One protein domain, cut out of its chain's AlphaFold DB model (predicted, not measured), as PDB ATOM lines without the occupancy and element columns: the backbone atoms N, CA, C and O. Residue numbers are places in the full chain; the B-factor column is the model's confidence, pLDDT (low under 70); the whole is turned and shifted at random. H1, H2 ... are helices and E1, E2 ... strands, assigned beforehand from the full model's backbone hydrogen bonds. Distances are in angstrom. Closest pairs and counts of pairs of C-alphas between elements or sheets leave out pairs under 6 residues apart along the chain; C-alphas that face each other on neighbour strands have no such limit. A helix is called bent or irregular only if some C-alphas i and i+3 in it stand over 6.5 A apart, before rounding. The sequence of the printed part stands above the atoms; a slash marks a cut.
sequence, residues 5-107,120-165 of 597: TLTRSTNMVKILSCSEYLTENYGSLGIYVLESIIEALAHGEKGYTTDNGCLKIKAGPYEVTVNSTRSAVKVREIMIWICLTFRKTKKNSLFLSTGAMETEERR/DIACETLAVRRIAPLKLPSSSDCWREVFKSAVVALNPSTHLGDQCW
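This is residues 5 to 107 and 120 to 165 of the 597 residues of an uncharacterized protein of Aspergillus bertholletiae (UniProt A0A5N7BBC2). The domain is elongated, with helix H3 running through its middle. At one end of H3 a strongly twisted sheet of four strands has H1 and the last turns of H3 over one face; at the other end the small hairpin of E3 and E4 packs on H2, and a long two-stranded ribbon, E6 and E7, runs past H3 away from the four-stranded sheet. The printed part has 149 residues, with three named helices and eight named strands in the order E1 E2 H1 H2 E3 E4 H3 E5 E6 E7 E8, a mixed class of helices and strands. The four-stranded sheet has the order E2, E1, E8, E5 and is mixed; the two pairs are antiparallel. The whole is compact, with a radius of gyration of the C-alphas of 16.5 A, and spans 49 by 30 by 28 A.

E1, residues 5 to 8, and E2, residues 12 to 17, form an antiparallel hairpin, with N 7 and O 14 2.9 A apart, within hydrogen-bond range. E1 is also the parallel neighbour of E8, residues 149 to 153, where N 8 and O 153 are 2.8 A apart. E8 is parallel to E5, residues 93 to 97, with N 97 and O 152 2.9 A apart. E2 and E5 are the edge strands. H1, residues 18 to 26, and H3, residues 72 to 85, are on the same face of this sheet, an arrangement of two layers, helices on one face of a sheet. H1 is over E2 at a height over the sheet of 8.5 A and stands up from it at 58 degrees. H3, at a height of 9.5 A, is only just over E8, with 3 of its C-alphas falling on that strand, and runs along the strands, at 16 degrees to E8 on the local plane. The closest C-alphas of H3 and E8 are those of Thr 85 and Ala 153, 5.1 A apart. H2, residues 28 to 46, is not on this sheet; with residues 28 to 31 alone it touches H1 at a steep tilt of 59 degrees, opposite ways, the closest C-alphas being those of Leu 22 and Gly 30, 4.7 A. H2 touches H3 with residues 29 to 33 alone, only just about perpendicular at 71 degrees, and the C-alphas of Gly 30 and Ile 78 are closest, at 6.4 A. E3, residues 55 to 59, and E4, residues 64 to 68, form an antiparallel hairpin, with N 58 and O 65 2.9 A apart. The closest C-alphas of H2 and E3 are those of Leu 41 and Ala 59, 5.6 A. E6, residues 99 to 107, and E7, residues 120 to 128, are antiparallel, with N 102 and O 125 2.9 A apart. The closest C-alphas of H3 and E7 are those of Ile 80 and Leu 126, 6.9 A. Every O i to N i+4 pair is within hydrogen-bond range in H1 and H3, and 13 of 15 are in H2.

E1 begins at C-alpha 5, (-6.254, 6.663, -6.266). E2 measures 16.1 A from first to last C-alpha, H1 11.6 A, H2 25.8 A and H3 19.9 A. H2 has a kink of 54 degrees near residue 40 and is irregular, with C-alphas 42 and 45 9.4 A apart. E5 runs on into E6 at 26 degrees. E6 measures 25.5 A and ends at C-alpha 107, (5.091, 41.646, -13.075); E7 measures 25.1 A. E8 ends at C-alpha 153, (-0.008, 9.574, -10.732).

The two C-alphas farthest apart are those of Arg 107 and Cys 142, 51.7 A. Residues 108 to 119 are not printed, and C-alphas 107 and 120 are 4.6 A apart across the cut. The link from E7 to E8 is long, 20 residues, and its residues 132 to 133 pair antiparallel with 95 to 96 of E5. The mean pLDDT of the printed part is 79.4; 24 residues are under 70, among them 136 to 142 and 161 to 164.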
ATOM      1  N   THR A   5      -7.236   5.991  -5.415       83.81
ATOM      2  CA  THR A   5      -6.254   6.663  -6.266       83.81
ATOM      3  C   THR A   5      -4.934   5.903  -6.195       83.81
ATOM      4  O   THR A   5      -4.583   5.388  -5.134       83.81
ATOM      5  N   LEU A   6      -4.204   5.815  -7.310       87.00
ATOM      6  CA  LEU A   6      -2.881   5.187  -7.352       87.00
ATOM      7  C   LEU A   6      -1.809   6.265  -7.492       87.00
ATOM      8  O   LEU A   6      -1.769   6.975  -8.497       87.00
ATOM      9  N   THR A   7      -0.912   6.361  -6.512       89.50
ATOM     10  CA  THR A   7       0.201   7.324  -6.535       89.50
ATOM     11  C   THR A   7       1.534   6.595  -6.469       89.50
ATOM     12  O   THR A   7       1.784   5.834  -5.534       89.50
ATOM     13  N   ARG A   8       2.402   6.822  -7.458       87.12
ATOM     14  CA  ARG A   8       3.741   6.230  -7.538       87.12
ATOM     15  C   ARG A   8       4.769   7.099  -6.821       87.12
ATOM     16  O   ARG A   8       4.936   8.271  -7.145       87.12
ATOM     17  N   SER A   9       5.488   6.476  -5.898       83.38
ATOM     18  CA  SER A   9       6.767   6.929  -5.359       83.38
ATOM     19  C   SER A   9       7.915   6.133  -6.003       83.38
ATOM     20  O   SER A   9       7.693   5.339  -6.921       83.38
ATOM     21  N   THR A  10       9.147   6.323  -5.528       79.75
ATOM     22  CA  THR A  10      10.360   5.711  -6.095       79.75
ATOM     23  C   THR A  10      10.247   4.204  -6.340       79.75
ATOM     24  O   THR A  10      10.476   3.775  -7.469       79.75
ATOM     25  N   ASN A  11       9.841   3.424  -5.329       74.06
ATOM     26  CA  ASN A  11       9.807   1.953  -5.397       74.06
ATOM     27  C   ASN A  11       8.404   1.334  -5.219       74.06
ATOM     28  O   ASN A  11       8.266   0.110  -5.228       74.06
ATOM     29  N   MET A  12       7.350   2.135  -5.030       78.50
ATOM     30  CA  MET A  12       5.994   1.616  -4.799       78.50
ATOM     31  C   MET A  12       4.895   2.499  -5.391       78.50
ATOM     32  O   MET A  12       5.044   3.708  -5.541       78.50
ATOM     33  N   VAL A  13       3.757   1.879  -5.679       83.50
ATOM     34  CA  VAL A  13       2.473   2.530  -5.922       83.50
ATOM     35  C   VAL A  13       1.643   2.371  -4.655       83.50
ATOM     36  O   VAL A  13       1.325   1.249  -4.272       83.50
ATOM     37  N   LYS A  14       1.294   3.475  -3.994       86.25
ATOM     38  CA  LYS A  14       0.293   3.478  -2.920       86.25
ATOM     39  C   LYS A  14      -1.102   3.510  -3.537       86.25
ATOM     40  O   LYS A  14      -1.341   4.343  -4.417       86.25
ATOM     41  N   ILE A  15      -2.014   2.670  -3.049       83.69
ATOM     42  CA  ILE A  15      -3.457   2.875  -3.214       83.69
ATOM     43  C   ILE A  15      -4.024   3.493  -1.936       83.69
ATOM     44  O   ILE A  15      -3.864   2.949  -0.849       83.69
ATOM     45  N   LEU A  16      -4.661   4.650  -2.077       80.56
ATOM     46  CA  LEU A  16      -5.327   5.380  -0.996       80.56
ATOM     47  C   LEU A  16      -6.575   6.050  -1.565       80.56
ATOM     48  O   LEU A  16      -6.598   6.408  -2.748       80.56
ATOM     49  N   SER A  17      -7.605   6.271  -0.754       82.06
ATOM     50  CA  SER A  17      -8.663   7.197  -1.151       82.06
ATOM     51  C   SER A  17      -8.106   8.610  -1.333       82.06
ATOM     52  O   SER A  17      -7.108   8.990  -0.717       82.06
ATOM     53  N   CYS A  18      -8.771   9.416  -2.160       81.75
ATOM     54  CA  CYS A  18      -8.367  10.804  -2.384       81.75
ATOM     55  C   CYS A  18      -8.270  11.604  -1.066       81.75
ATOM     56  O   CYS A  18      -7.315  12.350  -0.858       81.75
ATOM     57  N   SER A  19      -9.203  11.378  -0.136       81.12
ATOM     58  CA  SER A  19      -9.180  11.957   1.213       81.12
ATOM     59  C   SER A  19      -8.005  11.477   2.073       81.12
ATOM     60  O   SER A  19      -7.363  12.302   2.720       81.12
ATOM     61  N   GLU A  20      -7.693  10.177   2.079       83.06
ATOM     62  CA  GLU A  20      -6.552   9.635   2.837       83.06
ATOM     63  C   GLU A  20      -5.231  10.200   2.309       83.06
ATOM     64  O   GLU A  20      -4.445  10.725   3.092       83.06
ATOM     65  N   TYR A  21      -5.019  10.190   0.987       87.94
ATOM     66  CA  TYR A  21      -3.798  10.727   0.385       87.94
ATOM     67  C   TYR A  21      -3.600  12.215   0.713       87.94
ATOM     68  O   TYR A  21      -2.516  12.621   1.140       87.94
ATOM     69  N   LEU A  22      -4.644  13.035   0.540       88.12
ATOM     70  CA  LEU A  22      -4.567  14.470   0.814       88.12
ATOM     71  C   LEU A  22      -4.332  14.762   2.302       88.12
ATOM     72  O   LEU A  22      -3.557  15.663   2.625       88.12
ATOM     73  N   THR A  23      -4.935  13.977   3.197       87.50
ATOM     74  CA  THR A  23      -4.751  14.119   4.648       87.50
ATOM     75  C   THR A  23      -3.354  13.673   5.088       87.50
ATOM     76  O   THR A  23      -2.702  14.404   5.828       87.50
ATOM     77  N   GLU A  24      -2.853  12.534   4.595       85.69
ATOM     78  CA  GLU A  24      -1.520  11.998   4.921       85.69
ATOM     79  C   GLU A  24      -0.392  12.949   4.482       85.69
ATOM     80  O   GLU A  24       0.566  13.156   5.222       85.69
ATOM     81  N   ASN A  25      -0.510  13.560   3.295       87.62
ATOM     82  CA  ASN A  25       0.567  14.368   2.708       87.62
ATOM     83  C   ASN A  25       0.440  15.876   3.005       87.62
ATOM     84  O   ASN A  25       1.453  16.576   3.076       87.62
ATOM     85  N   TYR A  26      -0.780  16.399   3.183       88.44
ATOM     86  CA  TYR A  26      -1.030  17.846   3.299       88.44
ATOM     87  C   TYR A  26      -1.949  18.248   4.466       88.44
ATOM     88  O   TYR A  26      -2.144  19.445   4.694       88.44
ATOM     89  N   GLY A  27      -2.484  17.289   5.229       88.94
ATOM     90  CA  GLY A  27      -3.432  17.537   6.315       88.94
ATOM     91  C   GLY A  27      -4.745  18.161   5.831       88.94
ATOM     92  O   GLY A  27      -5.156  17.989   4.683       88.94
ATOM     93  N   SER A  28      -5.390  18.945   6.698       87.75
ATOM     94  CA  SER A  28      -6.660  19.625   6.391       87.75
ATOM     95  C   SER A  28      -6.582  20.578   5.190       87.75
ATOM     96  O   SER A  28      -7.584  20.768   4.505       87.75
ATOM     97  N   LEU A  29      -5.399  21.123   4.876       87.38
ATOM     98  CA  LEU A  29      -5.189  21.965   3.692       87.38
ATOM     99  C   LEU A  29      -5.458  21.203   2.384       87.38
ATOM    100  O   LEU A  29      -5.975  21.794   1.441       87.38
ATOM    101  N   GLY A  30      -5.129  19.907   2.324       87.06
ATOM    102  CA  GLY A  30      -5.361  19.078   1.139       87.06
ATOM    103  C   GLY A  30      -6.848  18.937   0.812       87.06
ATOM    104  O   GLY A  30      -7.256  19.179  -0.322       87.06
ATOM    105  N   ILE A  31      -7.650  18.607   1.828       87.94
ATOM    106  CA  ILE A  31      -9.112  18.493   1.723       87.94
ATOM    107  C   ILE A  31      -9.728  19.843   1.344       87.94
ATOM    108  O   ILE A  31     -10.428  19.936   0.339       87.94
ATOM    109  N   TYR A  32      -9.359  20.899   2.069       87.94
ATOM    110  CA  TYR A  32      -9.860  22.255   1.860       87.94
ATOM    111  C   TYR A  32      -9.619  22.788   0.437       87.94
ATOM    112  O   TYR A  32     -10.507  23.391  -0.169       87.94
ATOM    113  N   VAL A  33      -8.428  22.548  -0.128       86.94
ATOM    114  CA  VAL A  33      -8.114  22.923  -1.517       86.94
ATOM    115  C   VAL A  33      -8.975  22.128  -2.503       86.94
ATOM    116  O   VAL A  33      -9.503  22.719  -3.442       86.94
ATOM    117  N   LEU A  34      -9.162  20.818  -2.294       87.00
ATOM    118  CA  LEU A  34      -9.998  19.990  -3.169       87.00
ATOM    119  C   LEU A  34     -11.473  20.420  -3.145       87.00
ATOM    120  O   LEU A  34     -12.075  20.551  -4.207       87.00
ATOM    121  N   GLU A  35     -12.046  20.650  -1.962       87.06
ATOM    122  CA  GLU A  35     -13.427  21.130  -1.797       87.06
ATOM    123  C   GLU A  35     -13.626  22.471  -2.511       87.06
ATOM    124  O   GLU A  35     -14.510  22.593  -3.358       87.06
ATOM    125  N   SER A  36     -12.708  23.419  -2.296       87.56
ATOM    126  CA  SER A  36     -12.712  24.722  -2.972       87.56
ATOM    127  C   SER A  36     -12.674  24.600  -4.507       87.56
ATOM    128  O   SER A  36     -13.296  25.394  -5.211       87.56
ATOM    129  N   ILE A  37     -11.948  23.614  -5.059       85.25
ATOM    130  CA  ILE A  37     -11.905  23.352  -6.512       85.25
ATOM    131  C   ILE A  37     -13.230  22.756  -7.005       85.25
ATOM    132  O   ILE A  37     -13.695  23.122  -8.084       85.25
ATOM    133  N   ILE A  38     -13.845  21.851  -6.238       83.88
ATOM    134  CA  ILE A  38     -15.142  21.246  -6.577       83.88
ATOM    135  C   ILE A  38     -16.244  22.314  -6.584       83.88
ATOM    136  O   ILE A  38     -17.032  22.366  -7.528       83.88
ATOM    137  N   GLU A  39     -16.260  23.212  -5.598       83.81
ATOM    138  CA  GLU A  39     -17.175  24.361  -5.563       83.81
ATOM    139  C   GLU A  39     -16.916  25.324  -6.731       83.81
ATOM    140  O   GLU A  39     -17.850  25.713  -7.435       83.81
ATOM    141  N   ALA A  40     -15.652  25.636  -7.037       84.62
ATOM    142  CA  ALA A  40     -15.302  26.449  -8.204       84.62
ATOM    143  C   ALA A  40     -15.788  25.836  -9.531       84.62
ATOM    144  O   ALA A  40     -16.293  26.555 -10.392       84.62
ATOM    145  N   LEU A  41     -15.682  24.512  -9.691       80.25
ATOM    146  CA  LEU A  41     -16.195  23.785 -10.857       80.25
ATOM    147  C   LEU A  41     -17.729  23.824 -10.944       80.25
ATOM    148  O   LEU A  41     -18.264  23.888 -12.049       80.25
ATOM    149  N   ALA A  42     -18.437  23.832  -9.810       80.75
ATOM    150  CA  ALA A  42     -19.893  23.979  -9.769       80.75
ATOM    151  C   ALA A  42     -20.361  25.412 -10.106       80.75
ATOM    152  O   ALA A  42     -21.423  25.591 -10.704       80.75
ATOM    153  N   HIS A  43     -19.566  26.434  -9.767       75.50
ATOM    154  CA  HIS A  43     -19.854  27.842 -10.074       75.50
ATOM    155  C   HIS A  43     -19.377  28.307 -11.467       75.50
ATOM    156  O   HIS A  43     -19.815  29.360 -11.948       75.50
ATOM    157  N   GLY A  44     -18.516  27.530 -12.131       65.69
ATOM    158  CA  GLY A  44     -18.008  27.794 -13.478       65.69
ATOM    159  C   GLY A  44     -17.057  28.996 -13.573       65.69
ATOM    160  O   GLY A  44     -16.446  29.433 -12.596       65.69
ATOM    161  N   GLU A  45     -16.946  29.575 -14.772       66.06
ATOM    162  CA  GLU A  45     -15.923  30.586 -15.108       66.06
ATOM    163  C   GLU A  45     -16.011  31.907 -14.320       66.06
ATOM    164  O   GLU A  45     -15.076  32.712 -14.351       66.06
ATOM    165  N   LYS A  46     -17.099  32.134 -13.568       70.19
ATOM    166  CA  LYS A  46     -17.269  33.321 -12.707       70.19
ATOM    167  C   LYS A  46     -16.181  33.436 -11.634       70.19
ATOM    168  O   LYS A  46     -15.896  34.542 -11.175       70.19
ATOM    169  N   GLY A  47     -15.530  32.320 -11.305       71.38
ATOM    170  CA  GLY A  47     -14.480  32.250 -10.304       71.38
ATOM    171  C   GLY A  47     -15.046  32.206  -8.890       71.38
ATOM    172  O   GLY A  47     -16.053  32.830  -8.567       71.38
ATOM    173  N   TYR A  48     -14.363  31.458  -8.040       81.81
ATOM    174  CA  TYR A  48     -14.729  31.202  -6.660       81.81
ATOM    175  C   TYR A  48     -13.642  31.759  -5.739       81.81
ATOM    176  O   TYR A  48     -12.446  31.648  -6.016       81.81
ATOM    177  N   THR A  49     -14.054  32.408  -4.656       82.00
ATOM    178  CA  THR A  49     -13.165  32.884  -3.592       82.00
ATOM    179  C   THR A  49     -13.668  32.285  -2.296       82.00
ATOM    180  O   THR A  49     -14.848  32.427  -1.998       82.00
ATOM    181  N   THR A  50     -12.784  31.636  -1.545       80.69
ATOM    182  CA  THR A  50     -13.143  31.033  -0.260       80.69
ATOM    183  C   THR A  50     -13.550  32.091   0.768       80.69
ATOM    184  O   THR A  50     -13.047  33.214   0.725       80.69
ATOM    185  N   ASP A  51     -14.372  31.719   1.754       76.38
ATOM    186  CA  ASP A  51     -14.896  32.635   2.788       76.38
ATOM    187  C   ASP A  51     -13.812  33.421   3.548       76.38
ATOM    188  O   ASP A  51     -13.993  34.575   3.928       76.38
ATOM    189  N   ASN A  52     -12.642  32.810   3.744       77.69
ATOM    190  CA  ASN A  52     -11.476  33.423   4.393       77.69
ATOM    191  C   ASN A  52     -10.565  34.224   3.434       77.69
ATOM    192  O   ASN A  52      -9.467  34.628   3.822       77.69
ATOM    193  N   GLY A  53     -10.952  34.372   2.163       77.88
ATOM    194  CA  GLY A  53     -10.203  35.058   1.107       77.88
ATOM    195  C   GLY A  53      -8.845  34.443   0.737       77.88
ATOM    196  O   GLY A  53      -8.089  35.066  -0.013       77.88
ATOM    197  N   CYS A  54      -8.495  33.263   1.266       81.75
ATOM    198  CA  CYS A  54      -7.155  32.688   1.126       81.75
ATOM    199  C   CYS A  54      -6.905  32.022  -0.233       81.75
ATOM    200  O   CYS A  54      -5.760  32.021  -0.690       81.75
ATOM    201  N   LEU A  55      -7.946  31.488  -0.881       85.38
ATOM    202  CA  LEU A  55      -7.876  30.906  -2.222       85.38
ATOM    203  C   LEU A  55      -8.821  31.653  -3.170       85.38
ATOM    204  O   LEU A  55      -9.979  31.904  -2.840       85.38
ATOM    205  N   LYS A  56      -8.330  31.977  -4.371       87.19
ATOM    206  CA  LYS A  56      -9.139  32.456  -5.502       87.19
ATOM    207  C   LYS A  56      -8.932  31.535  -6.692       87.19
ATOM    208  O   LYS A  56      -7.854  31.525  -7.294       87.19
ATOM    209  N   ILE A  57      -9.964  30.768  -7.006       87.38
ATOM    210  CA  ILE A  57      -9.946  29.677  -7.973       87.38
ATOM    211  C   ILE A  57     -10.776  30.080  -9.185       87.38
ATOM    212  O   ILE A  57     -11.904  30.548  -9.050       87.38
ATOM    213  N   LYS A  58     -10.231  29.888 -10.381       84.44
ATOM    214  CA  LYS A  58     -10.981  29.954 -11.635       84.44
ATOM    215  C   LYS A  58     -10.895  28.596 -12.304       84.44
ATOM    216  O   LYS A  58      -9.793  28.108 -12.524       84.44
ATOM    217  N   ALA A  59     -12.040  28.004 -12.611       81.12
ATOM    218  CA  ALA A  59     -12.118  26.746 -13.334       81.12
ATOM    219  C   ALA A  59     -12.788  26.992 -14.690       81.12
ATOM    220  O   ALA A  59     -13.930  27.444 -14.749       81.12
ATOM    221  N   GLY A  60     -12.051  26.721 -15.763       73.69
ATOM    222  CA  GLY A  60     -12.547  26.689 -17.135       73.69
ATOM    223  C   GLY A  60     -12.501  25.267 -17.708       73.69
ATOM    224  O   GLY A  60     -12.016  24.343 -17.052       73.69
ATOM    225  N   PRO A  61     -12.961  25.061 -18.952       71.69
ATOM    226  CA  PRO A  61     -13.016  23.735 -19.577       71.69
ATOM    227  C   PRO A  61     -11.642  23.089 -19.836       71.69
ATOM    228  O   PRO A  61     -11.574  21.876 -20.038       71.69
ATOM    229  N   TYR A  62     -10.557  23.875 -19.836       73.25
ATOM    230  CA  TYR A  62      -9.196  23.411 -20.152       73.25
ATOM    231  C   TYR A  62      -8.123  23.820 -19.128       73.25
ATOM    232  O   TYR A  62      -7.009  23.306 -19.191       73.25
ATOM    233  N   GLU A  63      -8.440  24.713 -18.185       78.25
ATOM    234  CA  GLU A  63      -7.492  25.270 -17.210       78.25
ATOM    235  C   GLU A  63      -8.170  25.434 -15.841       78.25
ATOM    236  O   GLU A  63      -9.341  25.812 -15.761       78.25
ATOM    237  N   VAL A  64      -7.425  25.188 -14.759       82.69
ATOM    238  CA  VAL A  64      -7.823  25.558 -13.394       82.69
ATOM    239  C   VAL A  64      -6.722  26.416 -12.777       82.69
ATOM    240  O   VAL A  64      -5.663  25.909 -12.408       82.69
ATOM    241  N   THR A  65      -6.976  27.716 -12.645       84.19
ATOM    242  CA  THR A  65      -6.044  28.680 -12.051       84.19
ATOM    243  C   THR A  65      -6.341  28.840 -10.558       84.19
ATOM    244  O   THR A  65      -7.428  29.290 -10.189       84.19
ATOM    245  N   VAL A  66      -5.377  28.541  -9.680       85.31
ATOM    246  CA  VAL A  66      -5.502  28.754  -8.225       85.31
ATOM    247  C   VAL A  66      -4.523  29.830  -7.773       85.31
ATOM    248  O   VAL A  66      -3.312  29.648  -7.825       85.31
ATOM    249  N   ASN A  67      -5.048  30.950  -7.279       83.69
ATOM    250  CA  ASN A  67      -4.257  31.978  -6.609       83.69
ATOM    251  C   ASN A  67      -4.377  31.752  -5.100       83.69
ATOM    252  O   ASN A  67      -5.484  31.830  -4.566       83.69
ATOM    253  N   SER A  68      -3.262  31.505  -4.413       82.44
ATOM    254  CA  SER A  68      -3.235  31.367  -2.952       82.44
ATOM    255  C   SER A  68      -2.476  32.511  -2.292       82.44
ATOM    256  O   SER A  68      -1.401  32.891  -2.751       82.44
ATOM    257  N   THR A  69      -2.995  33.017  -1.173       75.50
ATOM    258  CA  THR A  69      -2.267  33.944  -0.287       75.50
ATOM    259  C   THR A  69      -1.505  33.225   0.835       75.50
ATOM    260  O   THR A  69      -0.801  33.872   1.609       75.50
ATOM    261  N   ARG A  70      -1.610  31.888   0.938       66.44
ATOM    262  CA  ARG A  70      -0.950  31.066   1.971       66.44
ATOM    263  C   ARG A  70      -0.295  29.809   1.389       66.44
ATOM    264  O   ARG A  70      -0.886  29.114   0.572       66.44
ATOM    265  N   SER A  71       0.905  29.473   1.875       68.25
ATOM    266  CA  SER A  71       1.597  28.192   1.619       68.25
ATOM    267  C   SER A  71       1.598  27.741   0.143       68.25
ATOM    268  O   SER A  71       1.231  26.607  -0.170       68.25
ATOM    269  N   ALA A  72       2.011  28.631  -0.768       72.12
ATOM    270  CA  ALA A  72       1.945  28.415  -2.221       72.12
ATOM    271  C   ALA A  72       2.524  27.059  -2.674       72.12
ATOM    272  O   ALA A  72       1.891  26.364  -3.462       72.12
ATOM    273  N   VAL A  73       3.653  26.633  -2.092       81.44
ATOM    274  CA  VAL A  73       4.287  25.329  -2.367       81.44
ATOM    275  C   VAL A  73       3.343  24.149  -2.096       81.44
ATOM    276  O   VAL A  73       3.214  23.274  -2.942       81.44
ATOM    277  N   LYS A  74       2.635  24.116  -0.957       84.94
ATOM    278  CA  LYS A  74       1.719  22.999  -0.653       84.94
ATOM    279  C   LYS A  74       0.505  23.000  -1.576       84.94
ATOM    280  O   LYS A  74       0.122  21.945  -2.067       84.94
ATOM    281  N   VAL A  75      -0.065  24.178  -1.848       86.50
ATOM    282  CA  VAL A  75      -1.186  24.322  -2.793       86.50
ATOM    283  C   VAL A  75      -0.775  23.860  -4.195       86.50
ATOM    284  O   VAL A  75      -1.540  23.153  -4.845       86.50
ATOM    285  N   ARG A  76       0.455  24.167  -4.627       86.25
ATOM    286  CA  ARG A  76       1.031  23.658  -5.876       86.25
ATOM    287  C   ARG A  76       1.129  22.134  -5.893       86.25
ATOM    288  O   ARG A  76       0.620  21.530  -6.830       86.25
ATOM    289  N   GLU A  77       1.747  21.498  -4.896       87.94
ATOM    290  CA  GLU A  77       1.887  20.029  -4.887       87.94
ATOM    291  C   GLU A  77       0.517  19.316  -4.871       87.94
ATOM    292  O   GLU A  77       0.332  18.317  -5.570       87.94
ATOM    293  N   ILE A  78      -0.476  19.876  -4.161       89.88
ATOM    294  CA  ILE A  78      -1.876  19.417  -4.208       89.88
ATOM    295  C   ILE A  78      -2.438  19.533  -5.633       89.88
ATOM    296  O   ILE A  78      -2.966  18.554  -6.161       89.88
ATOM    297  N   MET A  79      -2.299  20.697  -6.281       88.00
ATOM    298  CA  MET A  79      -2.762  20.917  -7.657       88.00
ATOM    299  C   MET A  79      -2.103  19.957  -8.649       88.00
ATOM    300  O   MET A  79      -2.802  19.346  -9.457       88.00
ATOM    301  N   ILE A  80      -0.782  19.758  -8.548       89.25
ATOM    302  CA  ILE A  80      -0.050  18.794  -9.375       89.25
ATOM    303  C   ILE A  80      -0.658  17.404  -9.201       89.25
ATOM    304  O   ILE A  80      -1.017  16.756 -10.185       89.25
ATOM    305  N   TRP A  81      -0.826  16.946  -7.962       91.50
ATOM    306  CA  TRP A  81      -1.359  15.616  -7.702       91.50
ATOM    307  C   TRP A  81      -2.803  15.433  -8.204       91.50
ATOM    308  O   TRP A  81      -3.094  14.414  -8.836       91.50
ATOM    309  N   ILE A  82      -3.685  16.423  -8.017       88.69
ATOM    310  CA  ILE A  82      -5.067  16.403  -8.536       88.69
ATOM    311  C   ILE A  82      -5.055  16.290 -10.070       88.69
ATOM    312  O   ILE A  82      -5.661  15.370 -10.629       88.69
ATOM    313  N   CYS A  83      -4.314  17.169 -10.756       87.69
ATOM    314  CA  CYS A  83      -4.211  17.178 -12.217       87.69
ATOM    315  C   CYS A  83      -3.633  15.874 -12.786       87.69
ATOM    316  O   CYS A  83      -4.028  15.446 -13.872       87.69
ATOM    317  N   LEU A  84      -2.707  15.224 -12.074       88.69
ATOM    318  CA  LEU A  84      -2.125  13.955 -12.506       88.69
ATOM    319  C   LEU A  84      -3.017  12.745 -12.214       88.69
ATOM    320  O   LEU A  84      -2.984  11.794 -12.996       88.69
ATOM    321  N   THR A  85      -3.818  12.780 -11.151       87.81
ATOM    322  CA  THR A  85      -4.669  11.658 -10.723       87.81
ATOM    323  C   THR A  85      -5.937  11.543 -11.568       87.81
ATOM    324  O   THR A  85      -6.236  10.473 -12.101       87.81
ATOM    325  N   PHE A  86      -6.670  12.643 -11.762       85.31
ATOM    326  CA  PHE A  86      -7.987  12.620 -12.408       85.31
ATOM    327  C   PHE A  86      -7.896  12.730 -13.938       85.31
ATOM    328  O   PHE A  86      -8.313  13.710 -14.552       85.31
ATOM    329  N   ARG A  87      -7.339  11.694 -14.582       82.19
ATOM    330  CA  ARG A  87      -7.208  11.605 -16.048       82.19
ATOM    331  C   ARG A  87      -8.140  10.548 -16.649       82.19
ATOM    332  O   ARG A  87      -8.303   9.458 -16.113       82.19
ATOM    333  N   LYS A  88      -8.692  10.830 -17.834       78.25
ATOM    334  CA  LYS A  88      -9.519   9.879 -18.598       78.25
ATOM    335  C   LYS A  88      -8.651   8.793 -19.252       78.25
ATOM    336  O   LYS A  88      -7.776   9.111 -20.056       78.25
ATOM    337  N   THR A  89      -8.912   7.521 -18.950       72.44
ATOM    338  CA  THR A  89      -8.179   6.365 -19.505       72.44
ATOM    339  C   THR A  89      -8.906   5.693 -20.673       72.44
ATOM    340  O   THR A  89     -10.068   5.974 -20.977       72.44
ATOM    341  N   LYS A  90      -8.204   4.765 -21.332       69.88
ATOM    342  CA  LYS A  90      -8.802   3.727 -22.184       69.88
ATOM    343  C   LYS A  90      -8.972   2.434 -21.370       69.88
ATOM    344  O   LYS A  90      -8.226   2.198 -20.421       69.88
ATOM    345  N   LYS A  91      -9.931   1.582 -21.747       69.50
ATOM    346  CA  LYS A  91     -10.133   0.259 -21.125       69.50
ATOM    347  C   LYS A  91      -8.900  -0.646 -21.316       69.50
ATOM    348  O   LYS A  91      -8.182  -0.493 -22.300       69.50
ATOM    349  N   ASN A  92      -8.725  -1.616 -20.416       66.88
ATOM    350  CA  ASN A  92      -7.739  -2.708 -20.490       66.88
ATOM    351  C   ASN A  92      -6.256  -2.266 -20.457       66.88
ATOM    352  O   ASN A  92      -5.422  -2.840 -21.156       66.88
ATOM    353  N   SER A  93      -5.907  -1.243 -19.667       73.88
ATOM    354  CA  SER A  93      -4.498  -0.890 -19.423       73.88
ATOM    355  C   SER A  93      -4.284  -0.018 -18.181       73.88
ATOM    356  O   SER A  93      -5.108   0.843 -17.863       73.88
ATOM    357  N   LEU A  94      -3.138  -0.218 -17.528       82.06
ATOM    358  CA  LEU A  94      -2.574   0.657 -16.499       82.06
ATOM    359  C   LEU A  94      -1.752   1.766 -17.159       82.06
ATOM    360  O   LEU A  94      -0.970   1.523 -18.080       82.06
ATOM    361  N   PHE A  95      -1.912   2.986 -16.666       86.56
ATOM    362  CA  PHE A  95      -1.373   4.187 -17.286       86.56
ATOM    363  C   PHE A  95      -0.548   5.019 -16.308       86.56
ATOM    364  O   PHE A  95      -0.970   5.236 -15.179       86.56
ATOM    365  N   LEU A  96       0.587   5.550 -16.758       88.12
ATOM    366  CA  LEU A  96       1.374   6.537 -16.026       88.12
ATOM    367  C   LEU A  96       0.943   7.956 -16.427       88.12
ATOM    368  O   LEU A  96       0.893   8.291 -17.616       88.12
ATOM    369  N   SER A  97       0.665   8.795 -15.431       91.25
ATOM    370  CA  SER A  97       0.333  10.210 -15.591       91.25
ATOM    371  C   SER A  97       1.372  11.073 -14.883       91.25
ATOM    372  O   SER A  97       1.576  10.954 -13.678       91.25
ATOM    373  N   THR A  98       2.044  11.930 -15.648       92.62
ATOM    374  CA  THR A  98       3.071  12.863 -15.163       92.62
ATOM    375  C   THR A  98       3.091  14.123 -16.041       92.62
ATOM    376  O   THR A  98       2.318  14.228 -16.999       92.62
ATOM    377  N   GLY A  99       3.946  15.093 -15.725       88.50
ATOM    378  CA  GLY A  99       4.013  16.399 -16.387       88.50
ATOM    379  C   GLY A  99       5.432  16.958 -16.476       88.50
ATOM    380  O   GLY A  99       6.407  16.244 -16.248       88.50
ATOM    381  N   ALA A 100       5.532  18.236 -16.814       86.12
ATOM    382  CA  ALA A 100       6.703  19.077 -16.600       86.12
ATOM    383  C   ALA A 100       6.249  20.382 -15.930       86.12
ATOM    384  O   ALA A 100       5.127  20.826 -16.172       86.12
ATOM    385  N   MET A 101       7.094  20.956 -15.077       83.50
ATOM    386  CA  MET A 101       6.848  22.264 -14.469       83.50
ATOM    387  C   MET A 101       7.541  23.343 -15.295       83.50
ATOM    388  O   MET A 101       8.715  23.198 -15.632       83.50
ATOM    389  N   GLU A 102       6.815  24.413 -15.584       81.19
ATOM    390  CA  GLU A 102       7.308  25.624 -16.235       81.19
ATOM    391  C   GLU A 102       7.066  26.803 -15.285       81.19
ATOM    392  O   GLU A 102       6.004  26.887 -14.667       81.19
ATOM    393  N   THR A 103       8.043  27.698 -15.147       76.75
ATOM    394  CA  THR A 103       7.961  28.848 -14.236       76.75
ATOM    395  C   THR A 103       8.142  30.136 -15.024       76.75
ATOM    396  O   THR A 103       9.184  30.345 -15.640       76.75
ATOM    397  N   GLU A 104       7.142  31.010 -14.973       74.75
ATOM    398  CA  GLU A 104       7.189  32.361 -15.529       74.75
ATOM    399  C   GLU A 104       7.157  33.402 -14.406       74.75
ATOM    400  O   GLU A 104       6.288  33.368 -13.532       74.75
ATOM    401  N   GLU A 105       8.045  34.389 -14.458       68.88
ATOM    402  CA  GLU A 105       7.951  35.575 -13.604       68.88
ATOM    403  C   GLU A 105       7.080  36.633 -14.291       68.88
ATOM    404  O   GLU A 105       7.414  37.144 -15.361       68.88
ATOM    405  N   ARG A 106       5.939  36.978 -13.682       67.69
ATOM    406  CA  ARG A 106       5.011  37.990 -14.203       67.69
ATOM    407  C   ARG A 106       4.946  39.192 -13.269       67.69
ATOM    408  O   ARG A 106       4.518  39.082 -12.122       67.69
ATOM    409  N   ARG A 107       5.297  40.372 -13.780       62.91
ATOM    410  CA  ARG A 107       5.091  41.646 -13.075       62.91
ATOM    411  C   ARG A 107       3.631  42.051 -13.115       62.91
ATOM    412  O   ARG A 107       3.050  42.182 -14.191       62.91
ATOM    413  N   ASP A 120       6.168  41.408  -8.235       61.88
ATOM    414  CA  ASP A 120       6.610  40.230  -8.978       61.88
ATOM    415  C   ASP A 120       5.792  39.014  -8.501       61.88
ATOM    416  O   ASP A 120       5.636  38.773  -7.300       61.88
ATOM    417  N   ILE A 121       5.205  38.279  -9.446       66.31
ATOM    418  CA  ILE A 121       4.389  37.090  -9.194       66.31
ATOM    419  C   ILE A 121       5.007  35.927  -9.963       66.31
ATOM    420  O   ILE A 121       4.966  35.901 -11.193       66.31
ATOM    421  N   ALA A 122       5.534  34.943  -9.237       65.56
ATOM    422  CA  ALA A 122       5.894  33.657  -9.819       65.56
ATOM    423  C   ALA A 122       4.615  32.910 -10.235       65.56
ATOM    424  O   ALA A 122       3.721  32.675  -9.418       65.56
ATOM    425  N   CYS A 123       4.525  32.561 -11.512       71.50
ATOM    426  CA  CYS A 123       3.461  31.761 -12.094       71.50
ATOM    427  C   CYS A 123       4.051  30.398 -12.468       71.50
ATOM    428  O   CYS A 123       4.910  30.309 -13.339       71.50
ATOM    429  N   GLU A 124       3.622  29.343 -11.777       75.88
ATOM    430  CA  GLU A 124       4.065  27.974 -12.045       75.88
ATOM    431  C   GLU A 124       2.966  27.207 -12.792       75.88
ATOM    432  O   GLU A 124       1.853  27.044 -12.285       75.88
ATOM    433  N   THR A 125       3.291  26.725 -13.989       79.94
ATOM    434  CA  THR A 125       2.389  26.017 -14.900       79.94
ATOM    435  C   THR A 125       2.787  24.545 -14.980       79.94
ATOM    436  O   THR A 125       3.941  24.214 -15.248       79.94
ATOM    437  N   LEU A 126       1.827  23.636 -14.780       83.00
ATOM    438  CA  LEU A 126       2.034  22.204 -15.006       83.00
ATOM    439  C   LEU A 126       1.647  21.834 -16.445       83.00
ATOM    440  O   LEU A 126       0.471  21.623 -16.752       83.00
ATOM    441  N   ALA A 127       2.642  21.651 -17.307       84.75
ATOM    442  CA  ALA A 127       2.463  21.064 -18.629       84.75
ATOM    443  C   ALA A 127       2.217  19.547 -18.497       84.75
ATOM    444  O   ALA A 127       3.142  18.729 -18.424       84.75
ATOM    445  N   VAL A 128       0.947  19.142 -18.416       84.06
ATOM    446  CA  VAL A 128       0.570  17.735 -18.214       84.06
ATOM    447  C   VAL A 128       0.851  16.906 -19.475       84.06
ATOM    448  O   VAL A 128       0.258  17.128 -20.532       84.06
ATOM    449  N   ARG A 129       1.703  15.878 -19.373       85.69
ATOM    450  CA  ARG A 129       2.080  15.044 -20.527       85.69
ATOM    451  C   ARG A 129       0.931  14.136 -20.977       85.69
ATOM    452  O   ARG A 129       0.007  13.805 -20.217       85.69
ATOM    453  N   ARG A 130       1.007  13.683 -22.235       84.00
ATOM    454  CA  ARG A 130       0.129  12.628 -22.760       84.00
ATOM    455  C   ARG A 130       0.324  11.359 -21.931       84.00
ATOM    456  O   ARG A 130       1.450  10.929 -21.700       84.00
ATOM    457  N   ILE A 131      -0.789  10.774 -21.506       85.31
ATOM    458  CA  ILE A 131      -0.817   9.552 -20.703       85.31
ATOM    459  C   ILE A 131      -0.145   8.407 -21.482       85.31
ATOM    460  O   ILE A 131      -0.498   8.168 -22.641       85.31
ATOM    461  N   ALA A 132       0.787   7.694 -20.848       84.94
ATOM    462  CA  ALA A 132       1.526   6.578 -21.446       84.94
ATOM    463  C   ALA A 132       1.216   5.255 -20.718       84.94
ATOM    464  O   ALA A 132       0.891   5.294 -19.532       84.94
ATOM    465  N   PRO A 133       1.315   4.080 -21.371       84.44
ATOM    466  CA  PRO A 133       1.204   2.795 -20.680       84.44
ATOM    467  C   PRO A 133       2.238   2.684 -19.554       84.44
ATOM    468  O   PRO A 133       3.405   3.043 -19.736       84.44
ATOM    469  N   LEU A 134       1.815   2.185 -18.394       79.50
ATOM    470  CA  LEU A 134       2.697   1.978 -17.253       79.50
ATOM    471  C   LEU A 134       3.671   0.834 -17.560       79.50
ATOM    472  O   LEU A 134       3.284  -0.332 -17.582       79.50
ATOM    473  N   LYS A 135       4.945   1.170 -17.776       75.00
ATOM    474  CA  LYS A 135       6.025   0.180 -17.816       75.00
ATOM    475  C   LYS A 135       6.397  -0.191 -16.381       75.00
ATOM    476  O   LYS A 135       6.873   0.661 -15.624       75.00
ATOM    477  N   LEU A 136       6.146  -1.446 -16.022       62.25
ATOM    478  CA  LEU A 136       6.582  -2.060 -14.771       62.25
ATOM    479  C   LEU A 136       7.838  -2.914 -15.027       62.25
ATOM    480  O   LEU A 136       7.987  -3.438 -16.133       62.25
ATOM    481  N   PRO A 137       8.740  -3.059 -14.042       56.53
ATOM    482  CA  PRO A 137       9.751  -4.115 -14.055       56.53
ATOM    483  C   PRO A 137       9.076  -5.494 -14.058       56.53
ATOM    484  O   PRO A 137       8.026  -5.659 -13.440       56.53
ATOM    485  N   SER A 138       9.697  -6.508 -14.666       47.12
ATOM    486  CA  SER A 138       9.132  -7.871 -14.745       47.12
ATOM    487  C   SER A 138       8.907  -8.541 -13.378       47.12
ATOM    488  O   SER A 138       8.137  -9.487 -13.265       47.12
ATOM    489  N   SER A 139       9.534  -8.033 -12.312       43.41
ATOM    490  CA  SER A 139       9.287  -8.440 -10.919       43.41
ATOM    491  C   SER A 139       7.973  -7.904 -10.326       43.41
ATOM    492  O   SER A 139       7.670  -8.184  -9.170       43.41
ATOM    493  N   SER A 140       7.229  -7.083 -11.071       47.56
ATOM    494  CA  SER A 140       6.079  -6.308 -10.587       47.56
ATOM    495  C   SER A 140       4.771  -6.611 -11.332       47.56
ATOM    496  O   SER A 140       3.773  -5.938 -11.087       47.56
ATOM    497  N   ASP A 141       4.742  -7.602 -12.228       59.22
ATOM    498  CA  ASP A 141       3.551  -7.901 -13.037       59.22
ATOM    499  C   ASP A 141       2.397  -8.552 -12.239       59.22
ATOM    500  O   ASP A 141       1.249  -8.431 -12.652       59.22
ATOM    501  N   CYS A 142       2.631  -9.162 -11.067       61.50
ATOM    502  CA  CYS A 142       1.576  -9.876 -10.322       61.50
ATOM    503  C   CYS A 142       0.408  -8.983  -9.855       61.50
ATOM    504  O   CYS A 142      -0.749  -9.363  -9.983       61.50
ATOM    505  N   TRP A 143       0.670  -7.770  -9.353       74.25
ATOM    506  CA  TRP A 143      -0.400  -6.863  -8.912       74.25
ATOM    507  C   TRP A 143      -1.028  -6.069 -10.065       74.25
ATOM    508  O   TRP A 143      -2.066  -5.432  -9.895       74.25
ATOM    509  N   ARG A 144      -0.418  -6.099 -11.256       75.50
ATOM    510  CA  ARG A 144      -0.905  -5.397 -12.449       75.50
ATOM    511  C   ARG A 144      -2.300  -5.875 -12.850       75.50
ATOM    512  O   ARG A 144      -3.133  -5.066 -13.249       75.50
ATOM    513  N   GLU A 145      -2.547  -7.177 -12.730       74.88
ATOM    514  CA  GLU A 145      -3.790  -7.823 -13.167       74.88
ATOM    515  C   GLU A 145      -4.995  -7.508 -12.270       74.88
ATOM    516  O   GLU A 145      -6.135  -7.598 -12.724       74.88
ATOM    517  N   VAL A 146      -4.753  -7.003 -11.054       74.69
ATOM    518  CA  VAL A 146      -5.786  -6.438 -10.167       74.69
ATOM    519  C   VAL A 146      -6.521  -5.267 -10.840       74.69
ATOM    520  O   VAL A 146      -7.709  -5.051 -10.610       74.69
ATOM    521  N   PHE A 147      -5.850  -4.510 -11.721       79.50
ATOM    522  CA  PHE A 147      -6.417  -3.316 -12.351       79.50
ATOM    523  C   PHE A 147      -6.670  -3.497 -13.849       79.50
ATOM    524  O   PHE A 147      -5.805  -3.259 -14.694       79.50
ATOM    525  N   LYS A 148      -7.933  -3.757 -14.209       74.56
ATOM    526  CA  LYS A 148      -8.389  -3.730 -15.612       74.56
ATOM    527  C   LYS A 148      -8.143  -2.377 -16.298       74.56
ATOM    528  O   LYS A 148      -7.903  -2.319 -17.502       74.56
ATOM    529  N   SER A 149      -8.231  -1.267 -15.572       78.31
ATOM    530  CA  SER A 149      -7.751   0.044 -16.024       78.31
ATOM    531  C   SER A 149      -7.554   0.957 -14.823       78.31
ATOM    532  O   SER A 149      -8.426   1.001 -13.959       78.31
ATOM    533  N   ALA A 150      -6.445   1.694 -14.779       84.19
ATOM    534  CA  ALA A 150      -6.216   2.722 -13.766       84.19
ATOM    535  C   ALA A 150      -5.174   3.756 -14.225       84.19
ATOM    536  O   ALA A 150      -4.351   3.483 -15.104       84.19
ATOM    537  N   VAL A 151      -5.210   4.938 -13.603       86.00
ATOM    538  CA  VAL A 151      -4.166   5.969 -13.697       86.00
ATOM    539  C   VAL A 151      -3.284   5.873 -12.466       86.00
ATOM    540  O   VAL A 151      -3.793   5.885 -11.351       86.00
ATOM    541  N   VAL A 152      -1.976   5.839 -12.679       89.38
ATOM    542  CA  VAL A 152      -0.954   5.982 -11.651       89.38
ATOM    543  C   VAL A 152      -0.339   7.374 -11.785       89.38
ATOM    544  O   VAL A 152       0.327   7.672 -12.781       89.38
ATOM    545  N   ALA A 153      -0.582   8.235 -10.799       90.25
ATOM    546  CA  ALA A 153      -0.008   9.574 -10.732       90.25
ATOM    547  C   ALA A 153       1.468   9.508 -10.308       90.25
ATOM    548  O   ALA A 153       1.812   8.817  -9.351       90.25
ATOM    549  N   LEU A 154       2.338  10.235 -11.010       90.94
ATOM    550  CA  LEU A 154       3.764  10.367 -10.704       90.94
ATOM    551  C   LEU A 154       4.161  11.843 -10.755       90.94
ATOM    552  O   LEU A 154       4.209  12.436 -11.836       90.94
ATOM    553  N   ASN A 155       4.470  12.421  -9.592       87.94
ATOM    554  CA  ASN A 155       4.976  13.789  -9.490       87.94
ATOM    555  C   ASN A 155       6.265  13.922 -10.342       87.94
ATOM    556  O   ASN A 155       7.133  13.052 -10.219       87.94
ATOM    557  N   PRO A 156       6.412  14.956 -11.200       83.44
ATOM    558  CA  PRO A 156       7.570  15.111 -12.090       83.44
ATOM    559  C   PRO A 156       8.931  15.065 -11.380       83.44
ATOM    560  O   PRO A 156       9.910  14.625 -11.972       83.44
ATOM    561  N   SER A 157       8.976  15.471 -10.108       80.19
ATOM    562  CA  SER A 157      10.180  15.491  -9.267       80.19
ATOM    563  C   SER A 157      10.550  14.123  -8.667       80.19
ATOM    564  O   SER A 157      11.533  14.013  -7.940       80.19
ATOM    565  N   THR A 158       9.761  13.070  -8.912       81.06
ATOM    566  CA  THR A 158       9.987  11.740  -8.319       81.06
ATOM    567  C   THR A 158      10.927  10.891  -9.169       81.06
ATOM    568  O   THR A 158      10.559  10.414 -10.244       81.06
ATOM    569  N   HIS A 159      12.118  10.614  -8.639       77.88
ATOM    570  CA  HIS A 159      13.017   9.606  -9.202       77.88
ATOM    571  C   HIS A 159      12.420   8.203  -9.041       77.88
ATOM    572  O   HIS A 159      11.977   7.835  -7.951       77.88
ATOM    573  N   LEU A 160      12.415   7.427 -10.127       75.50
ATOM    574  CA  LEU A 160      11.946   6.040 -10.158       75.50
ATOM    575  C   LEU A 160      13.101   5.077  -9.885       75.50
ATOM    576  O   LEU A 160      14.173   5.242 -10.462       75.50
ATOM    577  N   GLY A 161      12.856   4.058  -9.064       62.75
ATOM    578  CA  GLY A 161      13.758   2.927  -8.879       62.75
ATOM    579  C   GLY A 161      13.314   1.677  -9.644       62.75
ATOM    580  O   GLY A 161      12.219   1.606 -10.212       62.75
ATOM    581  N   ASP A 162      14.187   0.672  -9.623       57.56
ATOM    582  CA  ASP A 162      14.072  -0.589 -10.380       57.56
ATOM    583  C   ASP A 162      12.999  -1.559  -9.855       57.56
ATOM    584  O   ASP A 162      12.826  -2.647 -10.403       57.56
ATOM    585  N   GLN A 163      12.282  -1.201  -8.789       56.41
ATOM    586  CA  GLN A 163      11.195  -2.000  -8.227       56.41
ATOM    587  C   GLN A 163       9.889  -1.202  -8.199       56.41
ATOM    588  O   GLN A 163       9.889   0.025  -8.144       56.41
ATOM    589  N   CYS A 164       8.753  -1.897  -8.248       69.69
ATOM    590  CA  CYS A 164       7.444  -1.253  -8.187       69.69
ATOM    591  C   CYS A 164       6.427  -2.150  -7.471       69.69
ATOM    592  O   CYS A 164       5.812  -3.027  -8.077       69.69
ATOM    593  N   TRP A 165       6.260  -1.941  -6.170       73.25
ATOM    594  CA  TRP A 165       5.368  -2.729  -5.311       73.25
ATOM    595  C   TRP A 165       4.011  -2.049  -5.131       73.25
ATOM    596  O   TRP A 165       3.958  -0.822  -5.077       73.25
TER     597      TRP A 165